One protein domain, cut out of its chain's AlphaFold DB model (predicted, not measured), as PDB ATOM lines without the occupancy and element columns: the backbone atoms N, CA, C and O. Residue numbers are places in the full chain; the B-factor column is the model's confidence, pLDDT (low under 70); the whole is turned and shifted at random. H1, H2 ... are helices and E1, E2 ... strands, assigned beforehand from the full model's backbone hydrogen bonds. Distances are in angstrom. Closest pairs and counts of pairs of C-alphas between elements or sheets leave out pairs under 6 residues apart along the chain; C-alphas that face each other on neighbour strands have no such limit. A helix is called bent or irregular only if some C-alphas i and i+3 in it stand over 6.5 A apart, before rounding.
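AT A GLANCE: This is residues 4 to 59 of the 64 residues of an uncharacterized protein of bacterium (UniProt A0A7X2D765). A small, strongly twisted sheet of four strands has one short helix, H1, across one of its faces, over the part made by E2, E1 and E3. The hairpin of E3 and E4 reaches away from H1 at the far end of the long strand E3, and its turn, residues 43 to 47, lies at one end of the longest axis. The printed part has 56 residues with four named strands and one named helix, in the order E1, E2, H1, E3, E4, and its class is mixed, helices and strands. The sheet runs E2, E1, E3, E4, with each neighbour pair antiparallel. The whole is compact, with a radius of gyration of the C-alphas of 10.6 A, yet elongated in outline, with spans of 31 by 19 by 18 A.

IN THESE COORDINATES: E1, residues 4 to 8, begins at C-alpha 4 at (40.856, -13.533, 36.545) and is 13.0 A long. E2, residues 14 to 18, measures 13.8 A. H1, residues 22 to 29, measures 10.6 A and is not bent. E3, residues 36 to 42, is the longest strand at 18.8 A, from C-alpha 36 at (46.712, -23.238, 35.100). E4, residues 48 to 50, measures 6.4 A and ends at C-alpha 50 at (48.994, -9.096, 37.659).

HOW THE PARTS SIT: E1 and E2 form a hairpin, antiparallel at 154 degrees, with N 6 and O 15 at 2.8 A, within hydrogen-bond range. E1 and E3 are antiparallel at 160 degrees, with N 5 and O 39 at 2.8 A. The pairing of E3 is staggered: residues 36 to 40 pair with E1 and residues 40 to 42 with E4. E3 and E4 form a hairpin, antiparallel at 133 degrees, with N 50 and O 40 at 2.8 A. E2 and E4 are the edge strands, and they are apart. H1 is on the sheet at a height over the sheet of 7.7 A. It lies over E1, only just over that strand alone: 4 of its 8 C-alphas fall on E1, 2 on E2 and 2 on E3. On the local plane it stands at 62 degrees to E1, only just across the strands. The closest C-alphas of H1 and E1 are those of Ala 25 and Tyr 4, 6.5 A apart. Every O i to N i+4 pair of H1 is within hydrogen-bond range. E2, H1 and E3 make a split strand-helix-strand unit, two strands running the same way with E1 between them in the sheet, and its crossover is right-handed.

THE WHOLE: The two C-alphas farthest apart are those of Ser 11 and Gly 45, 31.9 A. The printed part has no cut and no long link; the link from H1 to E3, six residues, is short but not tight. The mean pLDDT of the printed part is 81.3, and it is under 70 at residues 44 to 47 and 52 to 59.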
ATOM      1  N   TYR A   4      39.705 -12.679  36.778       89.81
ATOM      2  CA  TYR A   4      40.856 -13.533  36.545       89.81
ATOM      3  C   TYR A   4      40.932 -13.935  35.083       89.81
ATOM      4  O   TYR A   4      39.921 -14.128  34.412       89.81
ATOM      5  N   ARG A   5      42.161 -14.103  34.610       90.62
ATOM      6  CA  ARG A   5      42.472 -14.661  33.305       90.62
ATOM      7  C   ARG A   5      43.378 -15.858  33.500       90.62
ATOM      8  O   ARG A   5      44.483 -15.726  34.016       90.62
ATOM      9  N   VAL A   6      42.896 -17.019  33.104       90.69
ATOM     10  CA  VAL A   6      43.579 -18.296  33.250       90.69
ATOM     11  C   VAL A   6      44.055 -18.741  31.874       90.69
ATOM     12  O   VAL A   6      43.318 -18.650  30.897       90.69
ATOM     13  N   MET A   7      45.284 -19.230  31.782       89.25
ATOM     14  CA  MET A   7      45.803 -19.907  30.600       89.25
ATOM     15  C   MET A   7      46.055 -21.374  30.923       89.25
ATOM     16  O   MET A   7      46.747 -21.675  31.894       89.25
ATOM     17  N   HIS A   8      45.565 -22.280  30.084       88.31
ATOM     18  CA  HIS A   8      45.933 -23.685  30.157       88.31
ATOM     19  C   HIS A   8      47.341 -23.868  29.589       88.31
ATOM     20  O   HIS A   8      47.589 -23.606  28.411       88.31
ATOM     21  N   ARG A   9      48.290 -24.323  30.404       83.62
ATOM     22  CA  ARG A   9      49.697 -24.480  30.010       83.62
ATOM     23  C   ARG A   9      49.884 -25.510  28.902       83.62
ATOM     24  O   ARG A   9      50.749 -25.292  28.051       83.62
ATOM     25  N   VAL A  10      49.074 -26.570  28.910       84.56
ATOM     26  CA  VAL A  10      49.134 -27.676  27.946       84.56
ATOM     27  C   VAL A  10      48.489 -27.268  26.623       84.56
ATOM     28  O   VAL A  10      49.162 -27.213  25.600       84.56
ATOM     29  N   SER A  11      47.206 -26.897  26.643       86.06
ATOM     30  CA  SER A  11      46.454 -26.584  25.415       86.06
ATOM     31  C   SER A  11      46.648 -25.153  24.908       86.06
ATOM     32  O   SER A  11      46.114 -24.808  23.860       86.06
ATOM     33  N   LYS A  12      47.342 -24.293  25.665       85.94
ATOM     34  CA  LYS A  12      47.508 -22.850  25.396       85.94
ATOM     35  C   LYS A  12      46.190 -22.070  25.258       85.94
ATOM     36  O   LYS A  12      46.186 -20.953  24.745       85.94
ATOM     37  N   LEU A  13      45.090 -22.638  25.749       89.88
ATOM     38  CA  LEU A  13      43.773 -22.008  25.759       89.88
ATOM     39  C   LEU A  13      43.691 -20.947  26.849       89.88
ATOM     40  O   LEU A  13      44.356 -21.047  27.879       89.88
ATOM     41  N   TRP A  14      42.849 -19.947  26.622       89.38
ATOM     42  CA  TRP A  14      42.611 -18.865  27.563       89.38
ATOM     43  C   TRP A  14      41.165 -18.884  28.032       89.38
ATOM     44  O   TRP A  14      40.247 -19.057  27.236       89.38
ATOM     45  N   TRP A  15      40.986 -18.683  29.328       91.56
ATOM     46  CA  TRP A  15      39.705 -18.488  29.979       91.56
ATOM     47  C   TRP A  15      39.762 -17.176  30.752       91.56
ATOM     48  O   TRP A  15      40.792 -16.831  31.333       91.56
ATOM     49  N   GLU A  16      38.670 -16.427  30.757       91.94
ATOM     50  CA  GLU A  16      38.564 -15.181  31.503       91.94
ATOM     51  C   GLU A  16      37.200 -15.108  32.177       91.94
ATOM     52  O   GLU A  16      36.175 -15.387  31.556       91.94
ATOM     53  N   GLY A  17      37.184 -14.724  33.449       90.44
ATOM     54  CA  GLY A  17      35.947 -14.602  34.199       90.44
ATOM     55  C   GLY A  17      36.158 -14.129  35.628       90.44
ATOM     56  O   GLY A  17      37.279 -13.959  36.108       90.44
ATOM     57  N   GLU A  18      35.049 -13.892  36.315       90.94
ATOM     58  CA  GLU A  18      35.052 -13.504  37.721       90.94
ATOM     59  C   GLU A  18      35.016 -14.738  38.630       90.94
ATOM     60  O   GLU A  18      34.213 -15.669  38.466       90.94
ATOM     61  N   ALA A  19      35.894 -14.730  39.626       89.25
ATOM     62  CA  ALA A  19      35.980 -15.767  40.641       89.25
ATOM     63  C   ALA A  19      36.292 -15.122  41.998       89.25
ATOM     64  O   ALA A  19      36.777 -13.991  42.042       89.25
ATOM     65  N   PRO A  20      36.015 -15.803  43.116       87.81
ATOM     66  CA  PRO A  20      36.482 -15.344  44.419       87.81
ATOM     67  C   PRO A  20      38.008 -15.497  44.551       87.81
ATOM     68  O   PRO A  20      38.663 -14.606  45.084       87.81
ATOM     69  N   SER A  21      38.587 -16.555  43.966       86.50
ATOM     70  CA  SER A  21      40.010 -16.900  44.092       86.50
ATOM     71  C   SER A  21      40.588 -17.470  42.794       86.50
ATOM     72  O   SER A  21      39.857 -17.968  41.936       86.50
ATOM     73  N   ALA A  22      41.919 -17.469  42.673       84.00
ATOM     74  CA  ALA A  22      42.638 -18.058  41.537       84.00
ATOM     75  C   ALA A  22      42.318 -19.546  41.316       84.00
ATOM     76  O   ALA A  22      42.197 -20.010  40.184       84.00
ATOM     77  N   GLN A  23      42.160 -20.286  42.412       84.12
ATOM     78  CA  GLN A  23      41.874 -21.717  42.398       84.12
ATOM     79  C   GLN A  23      40.473 -22.011  41.844       84.12
ATOM     80  O   GLN A  23      40.318 -22.854  40.964       84.12
ATOM     81  N   GLU A  24      39.482 -21.225  42.266       88.81
ATOM     82  CA  GLU A  24      38.121 -21.254  41.719       88.81
ATOM     83  C   GLU A  24      38.094 -20.851  40.237       88.81
ATOM     84  O   GLU A  24      37.366 -21.449  39.449       88.81
ATOM     85  N   ALA A  25      38.923 -19.889  39.814       89.12
ATOM     86  CA  ALA A  25      39.044 -19.521  38.400       89.12
ATOM     87  C   ALA A  25      39.521 -20.705  37.537       89.12
ATOM     88  O   ALA A  25      38.991 -20.933  36.453       89.12
ATOM     89  N   CYS A  26      40.471 -21.501  38.033       87.62
ATOM     90  CA  CYS A  26      40.898 -22.743  37.383       87.62
ATOM     91  C   CYS A  26      39.811 -23.808  37.319       87.62
ATOM     92  O   CYS A  26      39.627 -24.438  36.279       87.62
ATOM     93  N   GLN A  27      39.084 -23.992  38.421       89.50
ATOM     94  CA  GLN A  27      37.990 -24.955  38.486       89.50
ATOM     95  C   GLN A  27      36.864 -24.575  37.521       89.50
ATOM     96  O   GLN A  27      36.393 -25.430  36.776       89.50
ATOM     97  N   LYS A  28      36.504 -23.286  37.445       90.25
ATOM     98  CA  LYS A  28      35.543 -22.762  36.462       90.25
ATOM     99  C   LYS A  28      36.022 -22.902  35.019       90.25
ATOM    100  O   LYS A  28      35.201 -23.114  34.134       90.25
ATOM    101  N   ALA A  29      37.330 -22.799  34.781       88.31
ATOM    102  CA  ALA A  29      37.923 -23.057  33.471       88.31
ATOM    103  C   ALA A  29      37.954 -24.557  33.108       88.31
ATOM    104  O   ALA A  29      38.214 -24.897  31.956       88.31
ATOM    105  N   GLY A  30      37.689 -25.454  34.066       89.69
ATOM    106  CA  GLY A  30      37.729 -26.903  33.867       89.69
ATOM    107  C   GLY A  30      39.147 -27.465  33.744       89.69
ATOM    108  O   GLY A  30      39.335 -28.522  33.146       89.69
ATOM    109  N   TRP A  31      40.155 -26.765  34.274       88.19
ATOM    110  CA  TRP A  31      41.561 -27.162  34.170       88.19
ATOM    111  C   TRP A  31      42.148 -27.552  35.519       88.19
ATOM    112  O   TRP A  31      41.746 -27.059  36.574       88.19
ATOM    113  N   MET A  32      43.157 -28.425  35.484       83.06
ATOM    114  CA  MET A  32      43.923 -28.733  36.684       83.06
ATOM    115  C   MET A  32      44.684 -27.492  37.150       83.06
ATOM    116  O   MET A  32      45.363 -26.829  36.371       83.06
ATOM    117  N   VAL A  33      44.625 -27.217  38.453       80.81
ATOM    118  CA  VAL A  33      45.275 -26.050  39.076       80.81
ATOM    119  C   VAL A  33      46.785 -26.012  38.789       80.81
ATOM    120  O   VAL A  33      47.352 -24.936  38.634       80.81
ATOM    121  N   ARG A  34      47.437 -27.177  38.648       81.06
ATOM    122  CA  ARG A  34      48.866 -27.288  38.290       81.06
ATOM    123  C   ARG A  34      49.174 -26.833  36.858       81.06
ATOM    124  O   ARG A  34      50.261 -26.318  36.598       81.06
ATOM    125  N   ASP A  35      48.214 -26.995  35.954       84.12
ATOM    126  CA  ASP A  35      48.320 -26.645  34.535       84.12
ATOM    127  C   ASP A  35      47.732 -25.269  34.225       84.12
ATOM    128  O   ASP A  35      47.801 -24.791  33.093       84.12
ATOM    129  N   CYS A  36      47.183 -24.596  35.227       85.00
ATOM    130  CA  CYS A  36      46.712 -23.238  35.100       85.00
ATOM    131  C   CYS A  36      47.829 -22.216  35.254       85.00
ATOM    132  O   CYS A  36      48.658 -22.271  36.161       85.00
ATOM    133  N   TRP A  37      47.751 -21.169  34.448       85.50
ATOM    134  CA  TRP A  37      48.462 -19.931  34.688       85.50
ATOM    135  C   TRP A  37      47.467 -18.790  34.874       85.50
ATOM    136  O   TRP A  37      46.843 -18.340  33.917       85.50
ATOM    137  N   VAL A  38      47.291 -18.357  36.121       86.50
ATOM    138  CA  VAL A  38      46.270 -17.378  36.510       86.50
ATOM    139  C   VAL A  38      46.854 -15.968  36.557       86.50
ATOM    140  O   VAL A  38      47.954 -15.752  37.049       86.50
ATOM    141  N   ARG A  39      46.106 -14.980  36.080       87.38
ATOM    142  CA  ARG A  39      46.406 -13.555  36.216       87.38
ATOM    143  C   ARG A  39      45.206 -12.864  36.833       87.38
ATOM    144  O   ARG A  39      44.085 -13.100  36.394       87.38
ATOM    145  N   GLN A  40      45.425 -12.012  37.824       87.56
ATOM    146  CA  GLN A  40      44.357 -11.206  38.413       87.56
ATOM    147  C   GLN A  40      44.356  -9.827  37.763       87.56
ATOM    148  O   GLN A  40      45.403  -9.195  37.621       87.56
ATOM    149  N   TYR A  41      43.188  -9.351  37.356       85.94
ATOM    150  CA  TYR A  41      43.029  -7.977  36.923       85.94
ATOM    151  C   TYR A  41      43.001  -7.072  38.152       85.94
ATOM    152  O   TYR A  41      42.134  -7.222  39.015       85.94
ATOM    153  N   SER A  42      43.930  -6.125  38.219       81.44
ATOM    154  CA  SER A  42      43.927  -5.073  39.226       81.44
ATOM    155  C   SER A  42      43.763  -3.723  38.545       81.44
ATOM    156  O   SER A  42      44.529  -3.359  37.654       81.44
ATOM    157  N   SER A  43      42.754  -2.970  38.974       72.81
ATOM    158  CA  SER A  43      42.557  -1.574  38.584       72.81
ATOM    159  C   SER A  43      43.337  -0.594  39.471       72.81
ATOM    160  O   SER A  43      43.326   0.602  39.198       72.81
ATOM    161  N   LYS A  44      44.026  -1.066  40.523       65.94
ATOM    162  CA  LYS A  44      44.852  -0.219  41.399       65.94
ATOM    163  C   LYS A  44      46.249  -0.003  40.801       65.94
ATOM    164  O   LYS A  44      46.930  -0.966  40.453       65.94
ATOM    165  N   GLY A  45      46.695   1.255  40.748       69.19
ATOM    166  CA  GLY A  45      47.998   1.653  40.194       69.19
ATOM    167  C   GLY A  45      47.956   1.820  38.672       69.19
ATOM    168  O   GLY A  45      47.002   2.380  38.146       69.19
ATOM    169  N   SER A  46      48.963   1.311  37.954       62.56
ATOM    170  CA  SER A  46      49.089   1.404  36.485       62.56
ATOM    171  C   SER A  46      48.015   0.644  35.687       62.56
ATOM    172  O   SER A  46      48.039   0.688  34.460       62.56
ATOM    173  N   GLY A  47      47.096  -0.054  36.364       64.38
ATOM    174  CA  GLY A  47      46.082  -0.914  35.754       64.38
ATOM    175  C   GLY A  47      46.670  -2.161  35.079       64.38
ATOM    176  O   GLY A  47      47.778  -2.152  34.550       64.38
ATOM    177  N   GLY A  48      45.933  -3.273  35.092       80.69
ATOM    178  CA  GLY A  48      46.211  -4.419  34.223       80.69
ATOM    179  C   GLY A  48      46.315  -5.774  34.917       80.69
ATOM    180  O   GLY A  48      45.829  -5.993  36.025       80.69
ATOM    181  N   TRP A  49      46.921  -6.723  34.201       81.06
ATOM    182  CA  TRP A  49      46.959  -8.138  34.567       81.06
ATOM    183  C   TRP A  49      48.196  -8.491  35.390       81.06
ATOM    184  O   TRP A  49      49.289  -8.686  34.841       81.06
ATOM    185  N   LYS A  50      47.991  -8.660  36.692       79.88
ATOM    186  CA  LYS A  50      48.994  -9.096  37.659       79.88
ATOM    187  C   LYS A  50      49.337 -10.561  37.423       79.88
ATOM    188  O   LYS A  50      48.449 -11.408  37.324       79.88
ATOM    189  N   VAL A  51      50.625 -10.840  37.242       72.00
ATOM    190  CA  VAL A  51      51.140 -12.206  37.086       72.00
ATOM    191  C   VAL A  51      51.247 -12.881  38.457       72.00
ATOM    192  O   VAL A  51      51.340 -12.171  39.456       72.00
ATOM    193  N   PRO A  52      51.270 -14.224  38.528       68.94
ATOM    194  CA  PRO A  52      51.341 -14.923  39.807       68.94
ATOM    195  C   PRO A  52      52.555 -14.557  40.662       68.94
ATOM    196  O   PRO A  52      52.492 -14.567  41.881       68.94
ATOM    197  N   ASP A  53      53.654 -14.190  40.006       63.47
ATOM    198  CA  ASP A  53      54.886 -13.754  40.665       63.47
ATOM    199  C   ASP A  53      54.718 -12.421  41.422       63.47
ATOM    200  O   ASP A  53      55.325 -12.210  42.465       63.47
ATOM    201  N   ASP A  54      53.833 -11.553  40.922       59.34
ATOM    202  CA  ASP A  54      53.542 -10.229  41.485       59.34
ATOM    203  C   ASP A  54      52.452 -10.291  42.571       59.34
ATOM    204  O   ASP A  54      52.282  -9.341  43.331       59.34
ATOM    205  N   ASN A  55      51.699 -11.397  42.648       60.41
ATOM    206  CA  ASN A  55      50.644 -11.579  43.639       60.41
ATOM    207  C   ASN A  55      50.758 -12.954  44.332       60.41
ATOM    208  O   ASN A  55      50.360 -13.961  43.742       60.41
ATOM    209  N   PRO A  56      51.227 -13.020  45.596       60.06
ATOM    210  CA  PRO A  56      51.450 -14.281  46.305       60.06
ATOM    211  C   PRO A  56      50.180 -15.130  46.463       60.06
ATOM    212  O   PRO A  56      50.281 -16.349  46.587       60.06
ATOM    213  N   GLU A  57      48.993 -14.521  46.388       61.25
ATOM    214  CA  GLU A  57      47.701 -15.220  46.417       61.25
ATOM    215  C   GLU A  57      47.444 -16.086  45.169       61.25
ATOM    216  O   GLU A  57      46.610 -16.989  45.188       61.25
ATOM    217  N   LEU A  58      48.161 -15.827  44.072       63.88
ATOM    218  CA  LEU A  58      48.069 -16.572  42.814       63.88
ATOM    219  C   LEU A  58      49.054 -17.757  42.742       63.88
ATOM    220  O   LEU A  58      48.955 -18.568  41.821       63.88
ATOM    221  N   GLY A  59      49.982 -17.866  43.698       61.09
ATOM    222  CA  GLY A  59      51.011 -18.909  43.760       61.09
ATOM    223  C   GLY A  59      52.270 -18.609  42.933       61.09
ATOM    224  O   GLY A  59      52.233 -17.921  41.917       61.09
TER     225      GLY A  59